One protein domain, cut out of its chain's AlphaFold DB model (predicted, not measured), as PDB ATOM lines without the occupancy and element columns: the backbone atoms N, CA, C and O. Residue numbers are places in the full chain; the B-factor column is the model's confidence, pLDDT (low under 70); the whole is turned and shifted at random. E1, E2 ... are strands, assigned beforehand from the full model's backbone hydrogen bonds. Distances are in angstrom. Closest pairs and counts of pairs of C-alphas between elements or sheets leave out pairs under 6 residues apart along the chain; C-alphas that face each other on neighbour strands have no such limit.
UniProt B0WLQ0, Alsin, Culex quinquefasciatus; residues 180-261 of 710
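This is residues 180 to 261 of the 710 residues of the protein "Alsin" of Culex quinquefasciatus (UniProt B0WLQ0). The model is one twisted antiparallel sheet, a single wall of five strands with no named helix over either face, and its three long strands E3, E4 and E5 turn a corner near one end, at residues 201, 233 and 244. Beside them E2 and then the very short E1 extend the sheet, while at the far end from the corner the long loop of residues 212 to 223 joins E3 to E4, and its residues 214 to 219 stick out. The printed part has 82 residues with five named strands and is all strand; the sheet's order, E1 E2 E3 E4 E5, is also the order along the chain. It is compact, with a radius of gyration of the C-alphas of 13.4 A, and elongated, spanning 40 by 24 by 21 A.

Begin with E3, residues 198 to 211: find C-alpha 198 at (0.883, 14.936, -29.665), from where the strand runs 27.8 A to C-alpha 211 at (-24.745, 25.792, -29.844), with a bend of 97 degrees at residue 201. E4, residues 224 to 237, measures 28.4 A and bends by 89 degrees at residue 233. E5, residues 240 to 255, measures 25.6 A, bends by 102 degrees at residue 244 and ends at C-alpha 255, (-17.219, 23.005, -35.278). Go back along the chain for E2, residues 188 to 193, and E1, residues 180 to 182.

The five strands form a meander, each the antiparallel neighbour of the one before, and each such pair is a hairpin. Look first between E3 and E4, at 159 degrees: N 204 and O 230 are 2.8 A apart, within hydrogen-bond range, and C-alphas 203 and 231 face each other at 4.4 A. On to E5, which stands at 167 degrees to E4: N 231 and O 247 are within range at 2.9 A, and N 244 and O 233 at 2.8 A. Turn to E2, at 167 degrees to E3, where N 203 and O 190 are within range at 2.8 A. Beyond it E1 stands at 147 degrees to E2, with N 189 and O 181 within range at 2.8 A. E1 and E5 are the edge strands, and they are apart. From edge to edge the strands' lines turn by 78 degrees.

The C-alphas of Thr 215 and Gly 236 are the two farthest apart, at 40.8 A. The printed part has no cut. The link from E3 to E4, 12 residues, is long, and the other three links are tight. Look at the B-factor column for low confidence: residues 210 to 224 and 256 to 261 are under 70, while the mean pLDDT of the printed part is 80.1.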
ATOM      1  N   LEU A 180      -4.958  15.338 -37.238       89.62
ATOM      2  CA  LEU A 180      -6.203  15.346 -36.481       89.62
ATOM      3  C   LEU A 180      -6.348  14.051 -35.672       89.62
ATOM      4  O   LEU A 180      -6.232  12.965 -36.235       89.62
ATOM      5  N   ALA A 181      -6.638  14.165 -34.377       90.81
ATOM      6  CA  ALA A 181      -7.014  13.046 -33.513       90.81
ATOM      7  C   ALA A 181      -8.404  13.296 -32.915       90.81
ATOM      8  O   ALA A 181      -8.619  14.346 -32.312       90.81
ATOM      9  N   ILE A 182      -9.343  12.363 -33.077       88.56
ATOM     10  CA  ILE A 182     -10.715  12.463 -32.556       88.56
ATOM     11  C   ILE A 182     -10.980  11.284 -31.629       88.56
ATOM     12  O   ILE A 182     -10.824  10.124 -32.020       88.56
ATOM     13  N   PHE A 183     -11.379  11.591 -30.398       89.00
ATOM     14  CA  PHE A 183     -11.619  10.610 -29.348       89.00
ATOM     15  C   PHE A 183     -13.109  10.253 -29.244       89.00
ATOM     16  O   PHE A 183     -13.960  11.092 -29.544       89.00
ATOM     17  N   PRO A 184     -13.452   9.053 -28.738       83.12
ATOM     18  CA  PRO A 184     -14.846   8.653 -28.512       83.12
ATOM     19  C   PRO A 184     -15.629   9.585 -27.579       83.12
ATOM     20  O   PRO A 184     -16.852   9.630 -27.635       83.12
ATOM     21  N   SER A 185     -14.933  10.335 -26.718       82.38
ATOM     22  CA  SER A 185     -15.533  11.338 -25.833       82.38
ATOM     23  C   SER A 185     -16.025  12.594 -26.563       82.38
ATOM     24  O   SER A 185     -16.675  13.430 -25.946       82.38
ATOM     25  N   GLY A 186     -15.695  12.758 -27.849       79.56
ATOM     26  CA  GLY A 186     -15.963  13.967 -28.633       79.56
ATOM     27  C   GLY A 186     -14.847  15.014 -28.566       79.56
ATOM     28  O   GLY A 186     -14.837  15.941 -29.370       79.56
ATOM     29  N   ILE A 187     -13.874  14.858 -27.661       88.06
ATOM     30  CA  ILE A 187     -12.666  15.694 -27.637       88.06
ATOM     31  C   ILE A 187     -11.885  15.457 -28.929       88.06
ATOM     32  O   ILE A 187     -11.768  14.319 -29.395       88.06
ATOM     33  N   TYR A 188     -11.303  16.515 -29.488       90.50
ATOM     34  CA  TYR A 188     -10.393  16.374 -30.617       90.50
ATOM     35  C   TYR A 188      -9.174  17.286 -30.520       90.50
ATOM     36  O   TYR A 188      -9.196  18.331 -29.871       90.50
ATOM     37  N   TYR A 189      -8.088  16.867 -31.162       91.50
ATOM     38  CA  TYR A 189      -6.822  17.584 -31.241       91.50
ATOM     39  C   TYR A 189      -6.457  17.842 -32.698       91.50
ATOM     40  O   TYR A 189      -6.489  16.918 -33.511       91.50
ATOM     41  N   LYS A 190      -6.056  19.074 -33.016       91.44
ATOM     42  CA  LYS A 190      -5.534  19.459 -34.334       91.44
ATOM     43  C   LYS A 190      -4.129  20.036 -34.191       91.44
ATOM     44  O   LYS A 190      -3.942  21.001 -33.453       91.44
ATOM     45  N   GLY A 191      -3.161  19.482 -34.910       90.62
ATOM     46  CA  GLY A 191      -1.777  19.948 -34.880       90.62
ATOM     47  C   GLY A 191      -0.771  18.863 -35.240       90.62
ATOM     48  O   GLY A 191      -1.097  17.875 -35.892       90.62
ATOM     49  N   GLU A 192       0.463  19.045 -34.783       92.12
ATOM     50  CA  GLU A 192       1.533  18.057 -34.937       92.12
ATOM     51  C   GLU A 192       1.275  16.875 -33.988       92.12
ATOM     52  O   GLU A 192       1.217  17.057 -32.764       92.12
ATOM     53  N   LEU A 193       1.081  15.670 -34.538       91.75
ATOM     54  CA  LEU A 193       0.868  14.449 -33.755       91.75
ATOM     55  C   LEU A 193       1.457  13.196 -34.405       91.75
ATOM     56  O   LEU A 193       1.617  13.108 -35.620       91.75
ATOM     57  N   THR A 194       1.693  12.209 -33.550       90.44
ATOM     58  CA  THR A 194       1.960  10.811 -33.888       90.44
ATOM     59  C   THR A 194       0.812   9.939 -33.381       90.44
ATOM     60  O   THR A 194      -0.035  10.391 -32.608       90.44
ATOM     61  N   ILE A 195       0.797   8.661 -33.766       86.50
ATOM     62  CA  ILE A 195      -0.176   7.694 -33.232       86.50
ATOM     63  C   ILE A 195      -0.030   7.552 -31.702       86.50
ATOM     64  O   ILE A 195      -1.027   7.365 -31.011       86.50
ATOM     65  N   GLU A 196       1.186   7.694 -31.165       88.75
ATOM     66  CA  GLU A 196       1.476   7.550 -29.730       88.75
ATOM     67  C   GLU A 196       1.063   8.774 -28.896       88.75
ATOM     68  O   GLU A 196       0.748   8.646 -27.709       88.75
ATOM     69  N   GLY A 197       1.054   9.963 -29.501       90.25
ATOM     70  CA  GLY A 197       0.759  11.203 -28.793       90.25
ATOM     71  C   GLY A 197       1.000  12.476 -29.606       90.25
ATOM     72  O   GLY A 197       1.543  12.430 -30.718       90.25
ATOM     73  N   PRO A 198       0.623  13.641 -29.052       92.31
ATOM     74  CA  PRO A 198       0.883  14.936 -29.665       92.31
ATOM     75  C   PRO A 198       2.378  15.286 -29.575       92.31
ATOM     76  O   PRO A 198       3.043  14.976 -28.583       92.31
ATOM     77  N   CYS A 199       2.922  15.929 -30.610       90.19
ATOM     78  CA  CYS A 199       4.369  16.112 -30.757       90.19
ATOM     79  C   CYS A 199       4.755  17.478 -31.344       90.19
ATOM     80  O   CYS A 199       5.526  17.555 -32.299       90.19
ATOM     81  N   GLY A 200       4.236  18.559 -30.770       90.31
ATOM     82  CA  GLY A 200       4.546  19.910 -31.214       90.31
ATOM     83  C   GLY A 200       3.385  20.864 -31.020       90.31
ATOM     84  O   GLY A 200       2.666  20.788 -30.024       90.31
ATOM     85  N   LYS A 201       3.222  21.813 -31.939       92.44
ATOM     86  CA  LYS A 201       2.164  22.825 -31.825       92.44
ATOM     87  C   LYS A 201       0.807  22.236 -32.191       92.44
ATOM     88  O   LYS A 201       0.675  21.548 -33.204       92.44
ATOM     89  N   GLY A 202      -0.210  22.574 -31.408       92.38
ATOM     90  CA  GLY A 202      -1.577  22.173 -31.707       92.38
ATOM     91  C   GLY A 202      -2.620  22.843 -30.831       92.38
ATOM     92  O   GLY A 202      -2.330  23.782 -30.081       92.38
ATOM     93  N   VAL A 203      -3.848  22.351 -30.960       92.31
ATOM     94  CA  VAL A 203      -5.029  22.828 -30.243       92.31
ATOM     95  C   VAL A 203      -5.899  21.637 -29.848       92.31
ATOM     96  O   VAL A 203      -6.281  20.850 -30.714       92.31
ATOM     97  N   PHE A 204      -6.225  21.518 -28.559       92.06
ATOM     98  CA  PHE A 204      -7.293  20.644 -28.070       92.06
ATOM     99  C   PHE A 204      -8.616  21.397 -28.027       92.06
ATOM    100  O   PHE A 204      -8.660  22.545 -27.586       92.06
ATOM    101  N   TYR A 205      -9.680  20.710 -28.413       90.62
ATOM    102  CA  TYR A 205     -11.051  21.188 -28.385       90.62
ATOM    103  C   TYR A 205     -11.852  20.309 -27.428       90.62
ATOM    104  O   TYR A 205     -11.948  19.095 -27.620       90.62
ATOM    105  N   TYR A 206     -12.402  20.932 -26.391       89.06
ATOM    106  CA  TYR A 206     -13.211  20.298 -25.355       89.06
ATOM    107  C   TYR A 206     -14.665  20.734 -25.540       89.06
ATOM    108  O   TYR A 206     -15.037  21.800 -25.048       89.06
ATOM    109  N   PRO A 207     -15.476  19.982 -26.302       85.12
ATOM    110  CA  PRO A 207     -16.880  20.319 -26.496       85.12
ATOM    111  C   PRO A 207     -17.676  20.136 -25.201       85.12
ATOM    112  O   PRO A 207     -17.583  19.086 -24.568       85.12
ATOM    113  N   GLU A 208     -18.502  21.123 -24.846       80.44
ATOM    114  CA  GLU A 208     -19.399  21.040 -23.684       80.44
ATOM    115  C   GLU A 208     -20.869  21.007 -24.096       80.44
ATOM    116  O   GLU A 208     -21.624  20.127 -23.678       80.44
ATOM    117  N   LYS A 209     -21.282  21.959 -24.936       70.81
ATOM    118  CA  LYS A 209     -22.675  22.113 -25.358       70.81
ATOM    119  C   LYS A 209     -22.746  22.396 -26.850       70.81
ATOM    120  O   LYS A 209     -21.922  23.135 -27.382       70.81
ATOM    121  N   GLU A 210     -23.724  21.804 -27.523       68.94
ATOM    122  CA  GLU A 210     -24.026  22.154 -28.911       68.94
ATOM    123  C   GLU A 210     -24.689  23.537 -28.899       68.94
ATOM    124  O   GLU A 210     -25.676  23.755 -28.189       68.94
ATOM    125  N   ILE A 211     -24.105  24.501 -29.611       59.72
ATOM    126  CA  ILE A 211     -24.745  25.792 -29.844       59.72
ATOM    127  C   ILE A 211     -25.680  25.541 -31.013       59.72
ATOM    128  O   ILE A 211     -25.224  25.296 -32.129       59.72
ATOM    129  N   GLY A 212     -26.985  25.583 -30.753       53.72
ATOM    130  CA  GLY A 212     -27.955  25.607 -31.835       53.72
ATOM    131  C   GLY A 212     -27.584  26.751 -32.771       53.72
ATOM    132  O   GLY A 212     -27.502  27.903 -32.339       53.72
ATOM    133  N   ALA A 213     -27.323  26.445 -34.039       43.69
ATOM    134  CA  ALA A 213     -27.539  27.458 -35.045       43.69
ATOM    135  C   ALA A 213     -29.004  27.884 -34.876       43.69
ATOM    136  O   ALA A 213     -29.898  27.042 -34.848       43.69
ATOM    137  N   GLU A 214     -29.257  29.183 -34.729       41.56
ATOM    138  CA  GLU A 214     -30.620  29.732 -34.795       41.56
ATOM    139  C   GLU A 214     -31.275  29.449 -36.173       41.56
ATOM    140  O   GLU A 214     -32.450  29.729 -36.382       41.56
ATOM    141  N   THR A 215     -30.534  28.814 -37.088       43.59
ATOM    142  CA  THR A 215     -30.985  28.136 -38.302       43.59
ATOM    143  C   THR A 215     -30.934  26.612 -38.123       43.59
ATOM    144  O   THR A 215     -29.867  26.000 -38.061       43.59
ATOM    145  N   PHE A 216     -32.111  25.991 -38.039       52.16
ATOM    146  CA  PHE A 216     -32.317  24.565 -37.770       52.16
ATOM    147  C   PHE A 216     -32.072  23.688 -39.014       52.16
ATOM    148  O   PHE A 216     -33.008  23.165 -39.623       52.16
ATOM    149  N   GLU A 217     -30.809  23.502 -39.389       47.09
ATOM    150  CA  GLU A 217     -30.407  22.542 -40.424       47.09
ATOM    151  C   GLU A 217     -29.994  21.198 -39.795       47.09
ATOM    152  O   GLU A 217     -29.301  21.153 -38.783       47.09
ATOM    153  N   LEU A 218     -30.425  20.081 -40.399       49.97
ATOM    154  CA  LEU A 218     -30.080  18.704 -39.992       49.97
ATOM    155  C   LEU A 218     -28.606  18.343 -40.276       49.97
ATOM    156  O   LEU A 218     -28.179  17.213 -40.020       49.97
ATOM    157  N   ASP A 219     -27.815  19.281 -40.804       50.94
ATOM    158  CA  ASP A 219     -26.431  19.025 -41.169       50.94
ATOM    159  C   ASP A 219     -25.476  19.204 -39.978       50.94
ATOM    160  O   ASP A 219     -24.876  20.250 -39.733       50.94
ATOM    161  N   ASP A 220     -25.327  18.109 -39.236       51.69
ATOM    162  CA  ASP A 220     -24.484  17.951 -38.043       51.69
ATOM    163  C   ASP A 220     -22.990  18.319 -38.254       51.69
ATOM    164  O   ASP A 220     -22.223  18.440 -37.294       51.69
ATOM    165  N   THR A 221     -22.559  18.500 -39.509       48.88
ATOM    166  CA  THR A 221     -21.194  18.900 -39.891       48.88
ATOM    167  C   THR A 221     -20.921  20.394 -39.677       48.88
ATOM    168  O   THR A 221     -19.787  20.768 -39.364       48.88
ATOM    169  N   ASN A 222     -21.960  21.235 -39.748       50.94
ATOM    170  CA  ASN A 222     -21.888  22.682 -39.520       50.94
ATOM    171  C   ASN A 222     -22.329  23.094 -38.106       50.94
ATOM    172  O   ASN A 222     -22.361  24.285 -37.786       50.94
ATOM    173  N   VAL A 223     -22.630  22.124 -37.236       61.81
ATOM    174  CA  VAL A 223     -23.015  22.390 -35.847       61.81
ATOM    175  C   VAL A 223     -21.825  22.972 -35.091       61.81
ATOM    176  O   VAL A 223     -20.786  22.329 -34.900       61.81
ATOM    177  N   GLN A 224     -21.986  24.219 -34.650       68.75
ATOM    178  CA  GLN A 224     -21.039  24.864 -33.755       68.75
ATOM    179  C   GLN A 224     -21.254  24.345 -32.331       68.75
ATOM    180  O   GLN A 224     -22.363  24.273 -31.818       68.75
ATOM    181  N   MET A 225     -20.167  23.990 -31.671       73.38
ATOM    182  CA  MET A 225     -20.104  23.637 -30.264       73.38
ATOM    183  C   MET A 225     -19.565  24.829 -29.483       73.38
ATOM    184  O   MET A 225     -18.623  25.485 -29.928       73.38
ATOM    185  N   SER A 226     -20.127  25.080 -28.304       81.38
ATOM    186  CA  SER A 226     -19.468  25.860 -27.258       81.38
ATOM    187  C   SER A 226     -18.624  24.920 -26.423       81.38
ATOM    188  O   SER A 226     -19.075  23.835 -26.032       81.38
ATOM    189  N   GLY A 227     -17.419  25.358 -26.105       86.81
ATOM    190  CA  GLY A 227     -16.567  24.649 -25.176       86.81
ATOM    191  C   GLY A 227     -15.269  25.389 -24.933       86.81
ATOM    192  O   GLY A 227     -15.188  26.611 -25.061       86.81
ATOM    193  N   HIS A 228     -14.232  24.645 -24.589       89.94
ATOM    194  CA  HIS A 228     -12.934  25.214 -24.251       89.94
ATOM    195  C   HIS A 228     -11.886  24.781 -25.266       89.94
ATOM    196  O   HIS A 228     -11.892  23.642 -25.734       89.94
ATOM    197  N   THR A 229     -10.963  25.677 -25.599       90.62
ATOM    198  CA  THR A 229      -9.834  25.353 -26.473       90.62
ATOM    199  C   THR A 229      -8.523  25.567 -25.744       90.62
ATOM    200  O   THR A 229      -8.263  26.664 -25.246       90.62
ATOM    201  N   MET A 230      -7.671  24.547 -25.730       91.75
ATOM    202  CA  MET A 230      -6.316  24.641 -25.198       91.75
ATOM    203  C   MET A 230      -5.330  24.678 -26.356       91.75
ATOM    204  O   MET A 230      -5.158  23.682 -27.055       91.75
ATOM    205  N   THR A 231      -4.646  25.801 -26.543       93.25
ATOM    206  CA  THR A 231      -3.587  25.946 -27.549       93.25
ATOM    207  C   THR A 231      -2.229  25.851 -26.874       93.25
ATOM    208  O   THR A 231      -2.049  26.407 -25.791       93.25
ATOM    209  N   GLY A 232      -1.244  25.212 -27.495       92.44
ATOM    210  CA  GLY A 232       0.091  25.133 -26.907       92.44
ATOM    211  C   GLY A 232       1.050  24.260 -27.697       92.44
ATOM    212  O   GLY A 232       0.752  23.813 -28.805       92.44
ATOM    213  N   THR A 233       2.225  24.033 -27.113       93.62
ATOM    214  CA  THR A 233       3.159  22.999 -27.568       93.62
ATOM    215  C   THR A 233       3.000  21.776 -26.673       93.62
ATOM    216  O   THR A 233       3.226  21.856 -25.465       93.62
ATOM    217  N   PHE A 234       2.599  20.660 -27.262       93.12
ATOM    218  CA  PHE A 234       2.255  19.418 -26.586       93.12
ATOM    219  C   PHE A 234       3.304  18.342 -26.865       93.12
ATOM    220  O   PHE A 234       3.796  18.221 -27.986       93.12
ATOM    221  N   ALA A 235       3.653  17.563 -25.845       92.00
ATOM    222  CA  ALA A 235       4.579  16.440 -25.960       92.00
ATOM    223  C   ALA A 235       4.210  15.325 -24.977       92.00
ATOM    224  O   ALA A 235       3.769  15.606 -23.865       92.00
ATOM    225  N   GLY A 236       4.480  14.071 -25.329       90.88
ATOM    226  CA  GLY A 236       4.197  12.910 -24.480       90.88
ATOM    227  C   GLY A 236       3.240  11.942 -25.163       90.88
ATOM    228  O   GLY A 236       3.155  11.932 -26.387       90.88
ATOM    229  N   THR A 237       2.543  11.133 -24.370       91.81
ATOM    230  CA  THR A 237       1.534  10.186 -24.860       91.81
ATOM    231  C   THR A 237       0.134  10.765 -24.693       91.81
ATOM    232  O   THR A 237      -0.054  11.715 -23.933       91.81
ATOM    233  N   TRP A 238      -0.870  10.187 -25.357       89.75
ATOM    234  CA  TRP A 238      -2.269  10.603 -25.168       89.75
ATOM    235  C   TRP A 238      -2.761  10.482 -23.717       89.75
ATOM    236  O   TRP A 238      -3.590  11.285 -23.296       89.75
ATOM    237  N   ASP A 239      -2.195   9.559 -22.934       88.19
ATOM    238  CA  ASP A 239      -2.503   9.400 -21.505       88.19
ATOM    239  C   ASP A 239      -1.748  10.397 -20.607       88.19
ATOM    240  O   ASP A 239      -2.166  10.685 -19.485       88.19
ATOM    241  N   SER A 240      -0.609  10.920 -21.071       90.38
ATOM    242  CA  SER A 240       0.250  11.824 -20.303       90.38
ATOM    243  C   SER A 240       0.818  12.922 -21.198       90.38
ATOM    244  O   SER A 240       1.958  12.868 -21.672       90.38
ATOM    245  N   VAL A 241      -0.008  13.945 -21.423       90.94
ATOM    246  CA  VAL A 241       0.338  15.097 -22.256       90.94
ATOM    247  C   VAL A 241       0.996  16.186 -21.407       90.94
ATOM    248  O   VAL A 241       0.390  16.745 -20.492       90.94
ATOM    249  N   ARG A 242       2.239  16.542 -21.738       91.31
ATOM    250  CA  ARG A 242       2.935  17.718 -21.201       91.31
ATOM    251  C   ARG A 242       2.666  18.926 -22.085       91.31
ATOM    252  O   ARG A 242       2.783  18.841 -23.306       91.31
ATOM    253  N   ILE A 243       2.363  20.056 -21.455       92.94
ATOM    254  CA  ILE A 243       2.003  21.303 -22.132       92.94
ATOM    255  C   ILE A 243       3.078  22.350 -21.843       92.94
ATOM    256  O   ILE A 243       3.426  22.593 -20.690       92.94
ATOM    257  N   SER A 244       3.602  22.972 -22.893       92.62
ATOM    258  CA  SER A 244       4.508  24.121 -22.827       92.62
ATOM    259  C   SER A 244       3.894  25.290 -23.586       92.62
ATOM    260  O   SER A 244       3.328  25.098 -24.663       92.62
ATOM    261  N   ASN A 245       4.008  26.504 -23.038       89.69
ATOM    262  CA  ASN A 245       3.398  27.715 -23.603       89.69
ATOM    263  C   ASN A 245       1.894  27.538 -23.892       89.69
ATOM    264  O   ASN A 245       1.411  27.916 -24.957       89.69
ATOM    265  N   GLY A 246       1.182  26.891 -22.963       89.19
ATOM    266  CA  GLY A 246      -0.248  26.632 -23.083       89.19
ATOM    267  C   GLY A 246      -1.087  27.864 -22.745       89.19
ATOM    268  O   GLY A 246      -0.823  28.526 -21.743       89.19
ATOM    269  N   SER A 247      -2.117  28.139 -23.539       91.69
ATOM    270  CA  SER A 247      -3.188  29.078 -23.201       91.69
ATOM    271  C   SER A 247      -4.545  28.409 -23.376       91.69
ATOM    272  O   SER A 247      -4.819  27.814 -24.419       91.69
ATOM    273  N   MET A 248      -5.390  28.530 -22.354       91.38
ATOM    274  CA  MET A 248      -6.770  28.060 -22.384       91.38
ATOM    275  C   MET A 248      -7.688  29.232 -22.715       91.38
ATOM    276  O   MET A 248      -7.678  30.240 -22.007       91.38
ATOM    277  N   ALA A 249      -8.487  29.092 -23.764       89.88
ATOM    278  CA  ALA A 249      -9.595  29.988 -24.050       89.88
ATOM    279  C   ALA A 249     -10.903  29.279 -23.686       89.88
ATOM    280  O   ALA A 249     -11.182  28.184 -24.179       89.88
ATOM    281  N   MET A 250     -11.678  29.904 -22.802       88.88
ATOM    282  CA  MET A 250     -12.996  29.415 -22.402       88.88
ATOM    283  C   MET A 250     -14.073  29.923 -23.364       88.88
ATOM    284  O   MET A 250     -13.835  30.867 -24.124       88.88
ATOM    285  N   ASP A 251     -15.234  29.271 -23.326       82.62
ATOM    286  CA  ASP A 251     -16.455  29.639 -24.053       82.62
ATOM    287  C   ASP A 251     -16.245  29.955 -25.543       82.62
ATOM    288  O   ASP A 251     -16.824  30.885 -26.108       82.62
ATOM    289  N   GLN A 252     -15.385  29.174 -26.192       84.25
ATOM    290  CA  GLN A 252     -15.110  29.283 -27.617       84.25
ATOM    291  C   GLN A 252     -16.167  28.550 -28.432       84.25
ATOM    292  O   GLN A 252     -16.668  27.502 -28.021       84.25
ATOM    293  N   ARG A 253     -16.455  29.089 -29.619       83.00
ATOM    294  CA  ARG A 253     -17.303  28.448 -30.626       83.00
ATOM    295  C   ARG A 253     -16.428  27.766 -31.671       83.00
ATOM    296  O   ARG A 253     -15.563  28.415 -32.257       83.00
ATOM    297  N   PHE A 254     -16.642  26.480 -31.912       79.06
ATOM    298  CA  PHE A 254     -15.896  25.699 -32.903       79.06
ATOM    299  C   PHE A 254     -16.761  24.584 -33.482       79.06
ATOM    300  O   PHE A 254     -17.726  24.167 -32.860       79.06
ATOM    301  N   ASN A 255     -16.423  24.068 -34.662       75.44
ATOM    302  CA  ASN A 255     -17.219  23.005 -35.278       75.44
ATOM    303  C   ASN A 255     -17.137  21.710 -34.455       75.44
ATOM    304  O   ASN A 255     -16.059  21.339 -33.975       75.44
ATOM    305  N   LYS A 256     -18.271  21.011 -34.332       68.38
ATOM    306  CA  LYS A 256     -18.394  19.690 -33.688       68.38
ATOM    307  C   LYS A 256     -17.409  18.681 -34.262       68.38
ATOM    308  O   LYS A 256     -16.805  17.910 -33.522       68.38
ATOM    309  N   VAL A 257     -17.207  18.746 -35.572       65.56
ATOM    310  CA  VAL A 257     -16.198  17.978 -36.288       65.56
ATOM    311  C   VAL A 257     -15.421  18.939 -37.189       65.56
ATOM    312  O   VAL A 257     -16.033  19.709 -37.930       65.56
ATOM    313  N   PRO A 258     -14.079  18.948 -37.147       67.75
ATOM    314  CA  PRO A 258     -13.306  19.769 -38.065       67.75
ATOM    315  C   PRO A 258     -13.438  19.228 -39.490       67.75
ATOM    316  O   PRO A 258     -13.381  18.019 -39.712       67.75
ATOM    317  N   VAL A 259     -13.554  20.135 -40.464       62.03
ATOM    318  CA  VAL A 259     -13.532  19.768 -41.884       62.03
ATOM    319  C   VAL A 259     -12.222  19.038 -42.171       62.03
ATOM    320  O   VAL A 259     -11.128  19.573 -41.963       62.03
ATOM    321  N   LEU A 260     -12.332  17.793 -42.626       61.97
ATOM    322  CA  LEU A 260     -11.195  17.055 -43.148       61.97
ATOM    323  C   LEU A 260     -10.794  17.679 -44.488       61.97
ATOM    324  O   LEU A 260     -11.356  17.328 -45.519       61.97
ATOM    325  N   ASP A 261      -9.765  18.525 -44.507       55.38
ATOM    326  CA  ASP A 261      -9.116  18.957 -45.763       55.38
ATOM    327  C   ASP A 261      -8.337  17.816 -46.453       55.38
ATOM    328  O   ASP A 261      -7.786  17.961 -47.540       55.38
TER     329      ASP A 261